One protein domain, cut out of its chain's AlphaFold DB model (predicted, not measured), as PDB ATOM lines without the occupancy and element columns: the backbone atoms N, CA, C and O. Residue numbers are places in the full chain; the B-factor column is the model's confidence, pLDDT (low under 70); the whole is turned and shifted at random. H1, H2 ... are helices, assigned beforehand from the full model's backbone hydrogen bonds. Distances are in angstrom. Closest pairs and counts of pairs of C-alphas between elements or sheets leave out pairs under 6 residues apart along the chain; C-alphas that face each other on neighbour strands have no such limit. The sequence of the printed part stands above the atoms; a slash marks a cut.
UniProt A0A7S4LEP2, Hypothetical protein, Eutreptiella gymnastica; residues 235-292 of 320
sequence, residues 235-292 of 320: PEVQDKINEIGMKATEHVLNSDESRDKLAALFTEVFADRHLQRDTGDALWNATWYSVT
ATOM      1  N   PRO A 235     116.772 120.441 164.282       90.50
ATOM      2  CA  PRO A 235     117.623 121.504 164.826       90.50
ATOM      3  C   PRO A 235     117.692 121.493 166.360       90.50
ATOM      4  O   PRO A 235     118.739 121.776 166.938       90.50
ATOM      5  N   GLU A 236     116.616 121.081 167.036       89.81
ATOM      6  CA  GLU A 236     116.599 120.946 168.498       89.81
ATOM      7  C   GLU A 236     117.542 119.845 169.008       89.81
ATOM      8  O   GLU A 236     118.088 119.936 170.114       89.81
ATOM      9  N   VAL A 237     117.732 118.787 168.216       89.94
ATOM     10  CA  VAL A 237     118.637 117.684 168.546       89.94
ATOM     11  C   VAL A 237     120.079 118.125 168.325       89.94
ATOM     12  O   VAL A 237     120.924 117.850 169.178       89.94
ATOM     13  N   GLN A 238     120.361 118.879 167.258       89.94
ATOM     14  CA  GLN A 238     121.695 119.437 167.003       89.94
ATOM     15  C   GLN A 238     122.156 120.383 168.112       89.94
ATOM     16  O   GLN A 238     123.295 120.274 168.568       89.94
ATOM     17  N   ASP A 239     121.274 121.252 168.608       91.38
ATOM     18  CA  ASP A 239     121.600 122.163 169.709       91.38
ATOM     19  C   ASP A 239     121.996 121.394 170.979       91.38
ATOM     20  O   ASP A 239     123.004 121.705 171.624       91.38
ATOM     21  N   LYS A 240     121.267 120.318 171.300       88.19
ATOM     22  CA  LYS A 240     121.591 119.449 172.442       88.19
ATOM     23  C   LYS A 240     122.856 118.634 172.218       88.19
ATOM     24  O   LYS A 240     123.628 118.458 173.157       88.19
ATOM     25  N   ILE A 241     123.088 118.136 171.004       88.12
ATOM     26  CA  ILE A 241     124.321 117.416 170.665       88.12
ATOM     27  C   ILE A 241     125.524 118.348 170.782       88.12
ATOM     28  O   ILE A 241     126.545 117.925 171.311       88.12
ATOM     29  N   ASN A 242     125.407 119.609 170.373       88.00
ATOM     30  CA  ASN A 242     126.469 120.597 170.541       88.00
ATOM     31  C   ASN A 242     126.720 120.915 172.019       88.00
ATOM     32  O   ASN A 242     127.872 120.980 172.444       88.00
ATOM     33  N   GLU A 243     125.670 121.049 172.833       89.12
ATOM     34  CA  GLU A 243     125.818 121.257 174.277       89.12
ATOM     35  C   GLU A 243     126.479 120.051 174.968       89.12
ATOM     36  O   GLU A 243     127.422 120.212 175.750       89.12
ATOM     37  N   ILE A 244     126.011 118.835 174.670       87.62
ATOM     38  CA  ILE A 244     126.571 117.587 175.204       87.62
ATOM     39  C   ILE A 244     127.995 117.394 174.691       87.62
ATOM     40  O   ILE A 244     128.868 117.034 175.473       87.62
ATOM     41  N   GLY A 245     128.242 117.666 173.412       86.19
ATOM     42  CA  GLY A 245     129.551 117.604 172.780       86.19
ATOM     43  C   GLY A 245     130.529 118.541 173.468       86.19
ATOM     44  O   GLY A 245     131.594 118.102 173.877       86.19
ATOM     45  N   MET A 246     130.139 119.790 173.720       85.12
ATOM     46  CA  MET A 246     130.989 120.763 174.403       85.12
ATOM     47  C   MET A 246     131.282 120.358 175.856       85.12
ATOM     48  O   MET A 246     132.435 120.414 176.281       85.12
ATOM     49  N   LYS A 247     130.283 119.856 176.593       84.12
ATOM     50  CA  LYS A 247     130.469 119.327 177.959       84.12
ATOM     51  C   LYS A 247     131.318 118.056 177.992       84.12
ATOM     52  O   LYS A 247     132.139 117.881 178.889       84.12
ATOM     53  N   ALA A 248     131.137 117.162 177.024       79.81
ATOM     54  CA  ALA A 248     131.922 115.943 176.895       79.81
ATOM     55  C   ALA A 248     133.364 116.268 176.504       79.81
ATOM     56  O   ALA A 248     134.282 115.695 177.076       79.81
ATOM     57  N   THR A 249     133.587 117.222 175.599       83.56
ATOM     58  CA  THR A 249     134.918 117.722 175.249       83.56
ATOM     59  C   THR A 249     135.585 118.378 176.450       83.56
ATOM     60  O   THR A 249     136.747 118.093 176.706       83.56
ATOM     61  N   GLU A 250     134.870 119.176 177.245       82.94
ATOM     62  CA  GLU A 250     135.400 119.723 178.498       82.94
ATOM     63  C   GLU A 250     135.791 118.606 179.479       82.94
ATOM     64  O   GLU A 250     136.878 118.632 180.052       82.94
ATOM     65  N   HIS A 251     134.956 117.573 179.620       82.38
ATOM     66  CA  HIS A 251     135.221 116.452 180.521       82.38
ATOM     67  C   HIS A 251     136.380 115.560 180.052       82.38
ATOM     68  O   HIS A 251     137.232 115.173 180.848       82.38
ATOM     69  N   VAL A 252     136.447 115.266 178.752       82.88
ATOM     70  CA  VAL A 252     137.520 114.478 178.139       82.88
ATOM     71  C   VAL A 252     138.825 115.265 178.197       82.88
ATOM     72  O   VAL A 252     139.808 114.749 178.716       82.88
ATOM     73  N   LEU A 253     138.848 116.534 177.784       79.75
ATOM     74  CA  LEU A 253     140.066 117.356 177.805       79.75
ATOM     75  C   LEU A 253     140.586 117.646 179.216       79.75
ATOM     76  O   LEU A 253     141.785 117.879 179.383       79.75
ATOM     77  N   ASN A 254     139.714 117.637 180.225       82.31
ATOM     78  CA  ASN A 254     140.103 117.866 181.613       82.31
ATOM     79  C   ASN A 254     140.379 116.571 182.394       82.31
ATOM     80  O   ASN A 254     140.768 116.631 183.557       82.31
ATOM     81  N   SER A 255     140.199 115.402 181.774       85.25
ATOM     82  CA  SER A 255     140.600 114.130 182.374       85.25
ATOM     83  C   SER A 255     142.101 113.896 182.178       85.25
ATOM     84  O   SER A 255     142.613 113.967 181.056       85.25
ATOM     85  N   ASP A 256     142.810 113.598 183.268       86.25
ATOM     86  CA  ASP A 256     144.259 113.344 183.238       86.25
ATOM     87  C   ASP A 256     144.613 112.173 182.302       86.25
ATOM     88  O   ASP A 256     145.599 112.227 181.574       86.25
ATOM     89  N   GLU A 257     143.738 111.168 182.204       84.31
ATOM     90  CA  GLU A 257     143.927 110.020 181.311       84.31
ATOM     91  C   GLU A 257     143.886 110.401 179.821       84.31
ATOM     92  O   GLU A 257     144.660 109.883 179.009       84.31
ATOM     93  N   SER A 258     142.995 111.316 179.431       82.00
ATOM     94  CA  SER A 258     142.912 111.747 178.032       82.00
ATOM     95  C   SER A 258     144.084 112.642 177.667       82.00
ATOM     96  O   SER A 258     144.530 112.593 176.528       82.00
ATOM     97  N   ARG A 259     144.621 113.418 178.617       85.75
ATOM     98  CA  ARG A 259     145.835 114.218 178.408       85.75
ATOM     99  C   ARG A 259     147.046 113.346 178.116       85.75
ATOM    100  O   ARG A 259     147.776 113.662 177.182       85.75
ATOM    101  N   ASP A 260     147.212 112.237 178.831       88.69
ATOM    102  CA  ASP A 260     148.306 111.294 178.586       88.69
ATOM    103  C   ASP A 260     148.171 110.609 177.218       88.69
ATOM    104  O   ASP A 260     149.145 110.504 176.472       88.69
ATOM    105  N   LYS A 261     146.951 110.209 176.836       85.56
ATOM    106  CA  LYS A 261     146.673 109.629 175.509       85.56
ATOM    107  C   LYS A 261     146.816 110.648 174.380       85.56
ATOM    108  O   LYS A 261     147.375 110.311 173.341       85.56
ATOM    109  N   LEU A 262     146.362 111.887 174.571       84.88
ATOM    110  CA  LEU A 262     146.584 112.977 173.618       84.88
ATOM    111  C   LEU A 262     148.074 113.288 173.497       84.88
ATOM    112  O   LEU A 262     148.557 113.435 172.384       84.88
ATOM    113  N   ALA A 263     148.821 113.337 174.599       85.38
ATOM    114  CA  ALA A 263     150.266 113.542 174.569       85.38
ATOM    115  C   ALA A 263     150.986 112.393 173.847       85.38
ATOM    116  O   ALA A 263     151.896 112.653 173.059       85.38
ATOM    117  N   ALA A 264     150.557 111.145 174.057       87.06
ATOM    118  CA  ALA A 264     151.061 109.974 173.342       87.06
ATOM    119  C   ALA A 264     150.753 110.041 171.837       87.06
ATOM    120  O   ALA A 264     151.654 109.881 171.023       87.06
ATOM    121  N   LEU A 265     149.515 110.375 171.457       87.00
ATOM    122  CA  LEU A 265     149.130 110.558 170.055       87.00
ATOM    123  C   LEU A 265     149.878 111.723 169.405       87.00
ATOM    124  O   LEU A 265     150.350 111.594 168.284       87.00
ATOM    125  N   PHE A 266     150.037 112.852 170.099       87.88
ATOM    126  CA  PHE A 266     150.832 113.964 169.589       87.88
ATOM    127  C   PHE A 266     152.291 113.555 169.420       87.88
ATOM    128  O   PHE A 266     152.870 113.831 168.378       87.88
ATOM    129  N   THR A 267     152.890 112.875 170.398       88.38
ATOM    130  CA  THR A 267     154.275 112.401 170.264       88.38
ATOM    131  C   THR A 267     154.432 111.368 169.151       88.38
ATOM    132  O   THR A 267     155.445 111.406 168.465       88.38
ATOM    133  N   GLU A 268     153.437 110.520 168.906       89.69
ATOM    134  CA  GLU A 268     153.411 109.577 167.784       89.69
ATOM    135  C   GLU A 268     153.278 110.290 166.429       89.69
ATOM    136  O   GLU A 268     154.081 110.055 165.528       89.69
ATOM    137  N   VAL A 269     152.349 111.242 166.305       88.50
ATOM    138  CA  VAL A 269     152.162 112.052 165.089       88.50
ATOM    139  C   VAL A 269     153.387 112.936 164.811       88.50
ATOM    140  O   VAL A 269     153.795 113.081 163.663       88.50
ATOM    141  N   PHE A 270     154.031 113.494 165.843       84.06
ATOM    142  CA  PHE A 270     155.276 114.262 165.700       84.06
ATOM    143  C   PHE A 270     156.513 113.387 165.466       84.06
ATOM    144  O   PHE A 270     157.522 113.890 164.962       84.06
ATOM    145  N   ALA A 271     156.462 112.104 165.830       87.56
ATOM    146  CA  ALA A 271     157.506 111.136 165.512       87.56
ATOM    147  C   ALA A 271     157.433 110.655 164.054       87.56
ATOM    148  O   ALA A 271     158.408 110.077 163.559       87.56
ATOM    149  N   ASP A 272     156.328 110.916 163.349       93.06
ATOM    150  CA  ASP A 272     156.218 110.620 161.927       93.06
ATOM    151  C   ASP A 272     157.169 111.513 161.112       93.06
ATOM    152  O   ASP A 272     157.037 112.740 161.023       93.06
ATOM    153  N   ARG A 273     158.153 110.867 160.478       86.88
ATOM    154  CA  ARG A 273     159.165 111.542 159.660       86.88
ATOM    155  C   ARG A 273     158.576 112.211 158.426       86.88
ATOM    156  O   ARG A 273     159.196 113.147 157.922       86.88
ATOM    157  N   HIS A 274     157.441 111.736 157.913       86.19
ATOM    158  CA  HIS A 274     156.819 112.340 156.738       86.19
ATOM    159  C   HIS A 274     156.218 113.700 157.095       86.19
ATOM    160  O   HIS A 274     156.523 114.703 156.450       86.19
ATOM    161  N   LEU A 275     155.475 113.758 158.204       86.44
ATOM    162  CA  LEU A 275     154.885 114.998 158.701       86.44
ATOM    163  C   LEU A 275     155.959 116.020 159.096       86.44
ATOM    164  O   LEU A 275     155.813 117.212 158.829       86.44
ATOM    165  N   GLN A 276     157.064 115.560 159.689       88.44
ATOM    166  CA  GLN A 276     158.203 116.414 160.036       88.44
ATOM    167  C   GLN A 276     158.857 117.050 158.805       88.44
ATOM    168  O   GLN A 276     159.287 118.202 158.865       88.44
ATOM    169  N   ARG A 277     158.922 116.313 157.692       90.25
ATOM    170  CA  ARG A 277     159.499 116.802 156.439       90.25
ATOM    171  C   ARG A 277     158.596 117.842 155.784       90.25
ATOM    172  O   ARG A 277     159.071 118.932 155.485       90.25
ATOM    173  N   ASP A 278     157.302 117.556 155.675       89.44
ATOM    174  CA  ASP A 278     156.333 118.471 155.059       89.44
ATOM    175  C   ASP A 278     156.133 119.744 155.900       89.44
ATOM    176  O   ASP A 278     156.121 120.861 155.376       89.44
ATOM    177  N   THR A 279     156.045 119.597 157.228       88.12
ATOM    178  CA  THR A 279     155.947 120.739 158.154       88.12
ATOM    179  C   THR A 279     157.244 121.547 158.157       88.12
ATOM    180  O   THR A 279     157.203 122.777 158.198       88.12
ATOM    181  N   GLY A 280     158.394 120.871 158.072       90.25
ATOM    182  CA  GLY A 280     159.706 121.498 157.941       90.25
ATOM    183  C   GLY A 280     159.821 122.328 156.665       90.25
ATOM    184  O   GLY A 280     160.214 123.488 156.738       90.25
ATOM    185  N   ASP A 281     159.400 121.786 155.523       89.06
ATOM    186  CA  ASP A 281     159.422 122.483 154.234       89.06
ATOM    187  C   ASP A 281     158.462 123.685 154.219       89.06
ATOM    188  O   ASP A 281     158.804 124.751 153.698       89.06
ATOM    189  N   ALA A 282     157.287 123.568 154.849       88.25
ATOM    190  CA  ALA A 282     156.342 124.674 154.994       88.25
ATOM    191  C   ALA A 282     156.886 125.795 155.899       88.25
ATOM    192  O   ALA A 282     156.839 126.971 155.527       88.25
ATOM    193  N   LEU A 283     157.444 125.444 157.062       90.12
ATOM    194  CA  LEU A 283     158.032 126.406 157.998       90.12
ATOM    195  C   LEU A 283     159.277 127.075 157.399       90.12
ATOM    196  O   LEU A 283     159.480 128.282 157.550       90.12
ATOM    197  N   TRP A 284     160.097 126.302 156.688       88.75
ATOM    198  CA  TRP A 284     161.292 126.789 156.011       88.75
ATOM    199  C   TRP A 284     160.941 127.735 154.869       88.75
ATOM    200  O   TRP A 284     161.520 128.817 154.783       88.75
ATOM    201  N   ASN A 285     159.938 127.402 154.053       86.94
ATOM    202  CA  ASN A 285     159.420 128.317 153.040       86.94
ATOM    203  C   ASN A 285     158.883 129.600 153.678       86.94
ATOM    204  O   ASN A 285     159.265 130.686 153.250       86.94
ATOM    205  N   ALA A 286     158.065 129.510 154.732       86.81
ATOM    206  CA  ALA A 286     157.547 130.686 155.435       86.81
ATOM    207  C   ALA A 286     158.671 131.575 156.003       86.81
ATOM    208  O   ALA A 286     158.600 132.803 155.925       86.81
ATOM    209  N   THR A 287     159.737 130.960 156.517       90.75
ATOM    210  CA  THR A 287     160.921 131.667 157.023       90.75
ATOM    211  C   THR A 287     161.711 132.328 155.893       90.75
ATOM    212  O   THR A 287     162.105 133.485 156.010       90.75
ATOM    213  N   TRP A 288     161.899 131.657 154.754       85.12
ATOM    214  CA  TRP A 288     162.524 132.290 153.591       85.12
ATOM    215  C   TRP A 288     161.700 133.456 153.062       85.12
ATOM    216  O   TRP A 288     162.265 134.499 152.737       85.12
ATOM    217  N   TYR A 289     160.374 133.337 153.039       79.44
ATOM    218  CA  TYR A 289     159.501 134.437 152.641       79.44
ATOM    219  C   TYR A 289     159.559 135.632 153.600       79.44
ATOM    220  O   TYR A 289     159.398 136.760 153.144       79.44
ATOM    221  N   SER A 290     159.825 135.426 154.894       84.12
ATOM    222  CA  SER A 290     159.945 136.531 155.854       84.12
ATOM    223  C   SER A 290     161.318 137.211 155.832       84.12
ATOM    224  O   SER A 290     161.405 138.413 156.077       84.12
ATOM    225  N   VAL A 291     162.383 136.472 155.506       83.56
ATOM    226  CA  VAL A 291     163.762 136.992 155.509       83.56
ATOM    227  C   VAL A 291     164.203 137.510 154.140       83.56
ATOM    228  O   VAL A 291     165.152 138.287 154.066       83.56
ATOM    229  N   THR A 292     163.520 137.152 153.048       77.50
ATOM    230  CA  THR A 292     163.843 137.701 151.723       77.50
ATOM    231  C   THR A 292     163.380 139.162 151.652       77.50
ATOM    232  O   THR A 292     162.175 139.420 151.616       77.50
TER     233      THR A 292
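Overview. This is residues 235 to 292 of the 320 residues of the protein "Hypothetical protein" of Eutreptiella gymnastica (UniProt A0A7S4LEP2). Three helices follow each other end to end as an open, wide U: H2 makes the base, and H1 and H3 are two arms that turn off at corners at its two ends. The space between the arms is empty, and H1 and H3 stay apart. The printed part has 58 residues with three named helices, H1, H2 and H3 along the chain, and no named strand, so the class is all helix. The whole is extended, with a radius of gyration of the C-alphas of 18.4 A, and elongated, with spans of 52 by 29 by 18 A.

Arrangement. H1, residues 235 to 253, is close to but not clearly touching H2, residues 256 to 271. Their closest C-alphas, those of Val 252 and Ser 258, are 6.0 A apart. The lines of H1 and H2 are about perpendicular, at 85 degrees. H2 is also close to but not clearly touching H3, residues 273 to 291. Their closest C-alphas, those of Phe 270 and Gln 276, are 6.7 A apart, and their lines are about perpendicular, at 76 degrees. H1 and H3 are apart. In H1, H2 and H3 every O i to N i+4 pair is within hydrogen-bond range.

Along the chain. H1 begins at C-alpha 235, at (117.623, 121.504, 164.826), and measures 26.3 A from first to last C-alpha. H2 begins at C-alpha 256, at (144.259, 113.344, 183.238), and measures 22.2 A. H3 measures 26.2 A and ends at C-alpha 291, at (163.762, 136.992, 155.509).

Size, cuts and confidence. The two C-alphas farthest apart, those of Glu 236 and Thr 292, are 52.9 A apart. The links from H1 to H2 and from H2 to H3 are tight. The printed part has no cut. Its mean pLDDT is 86.5, and no printed residue is under 70.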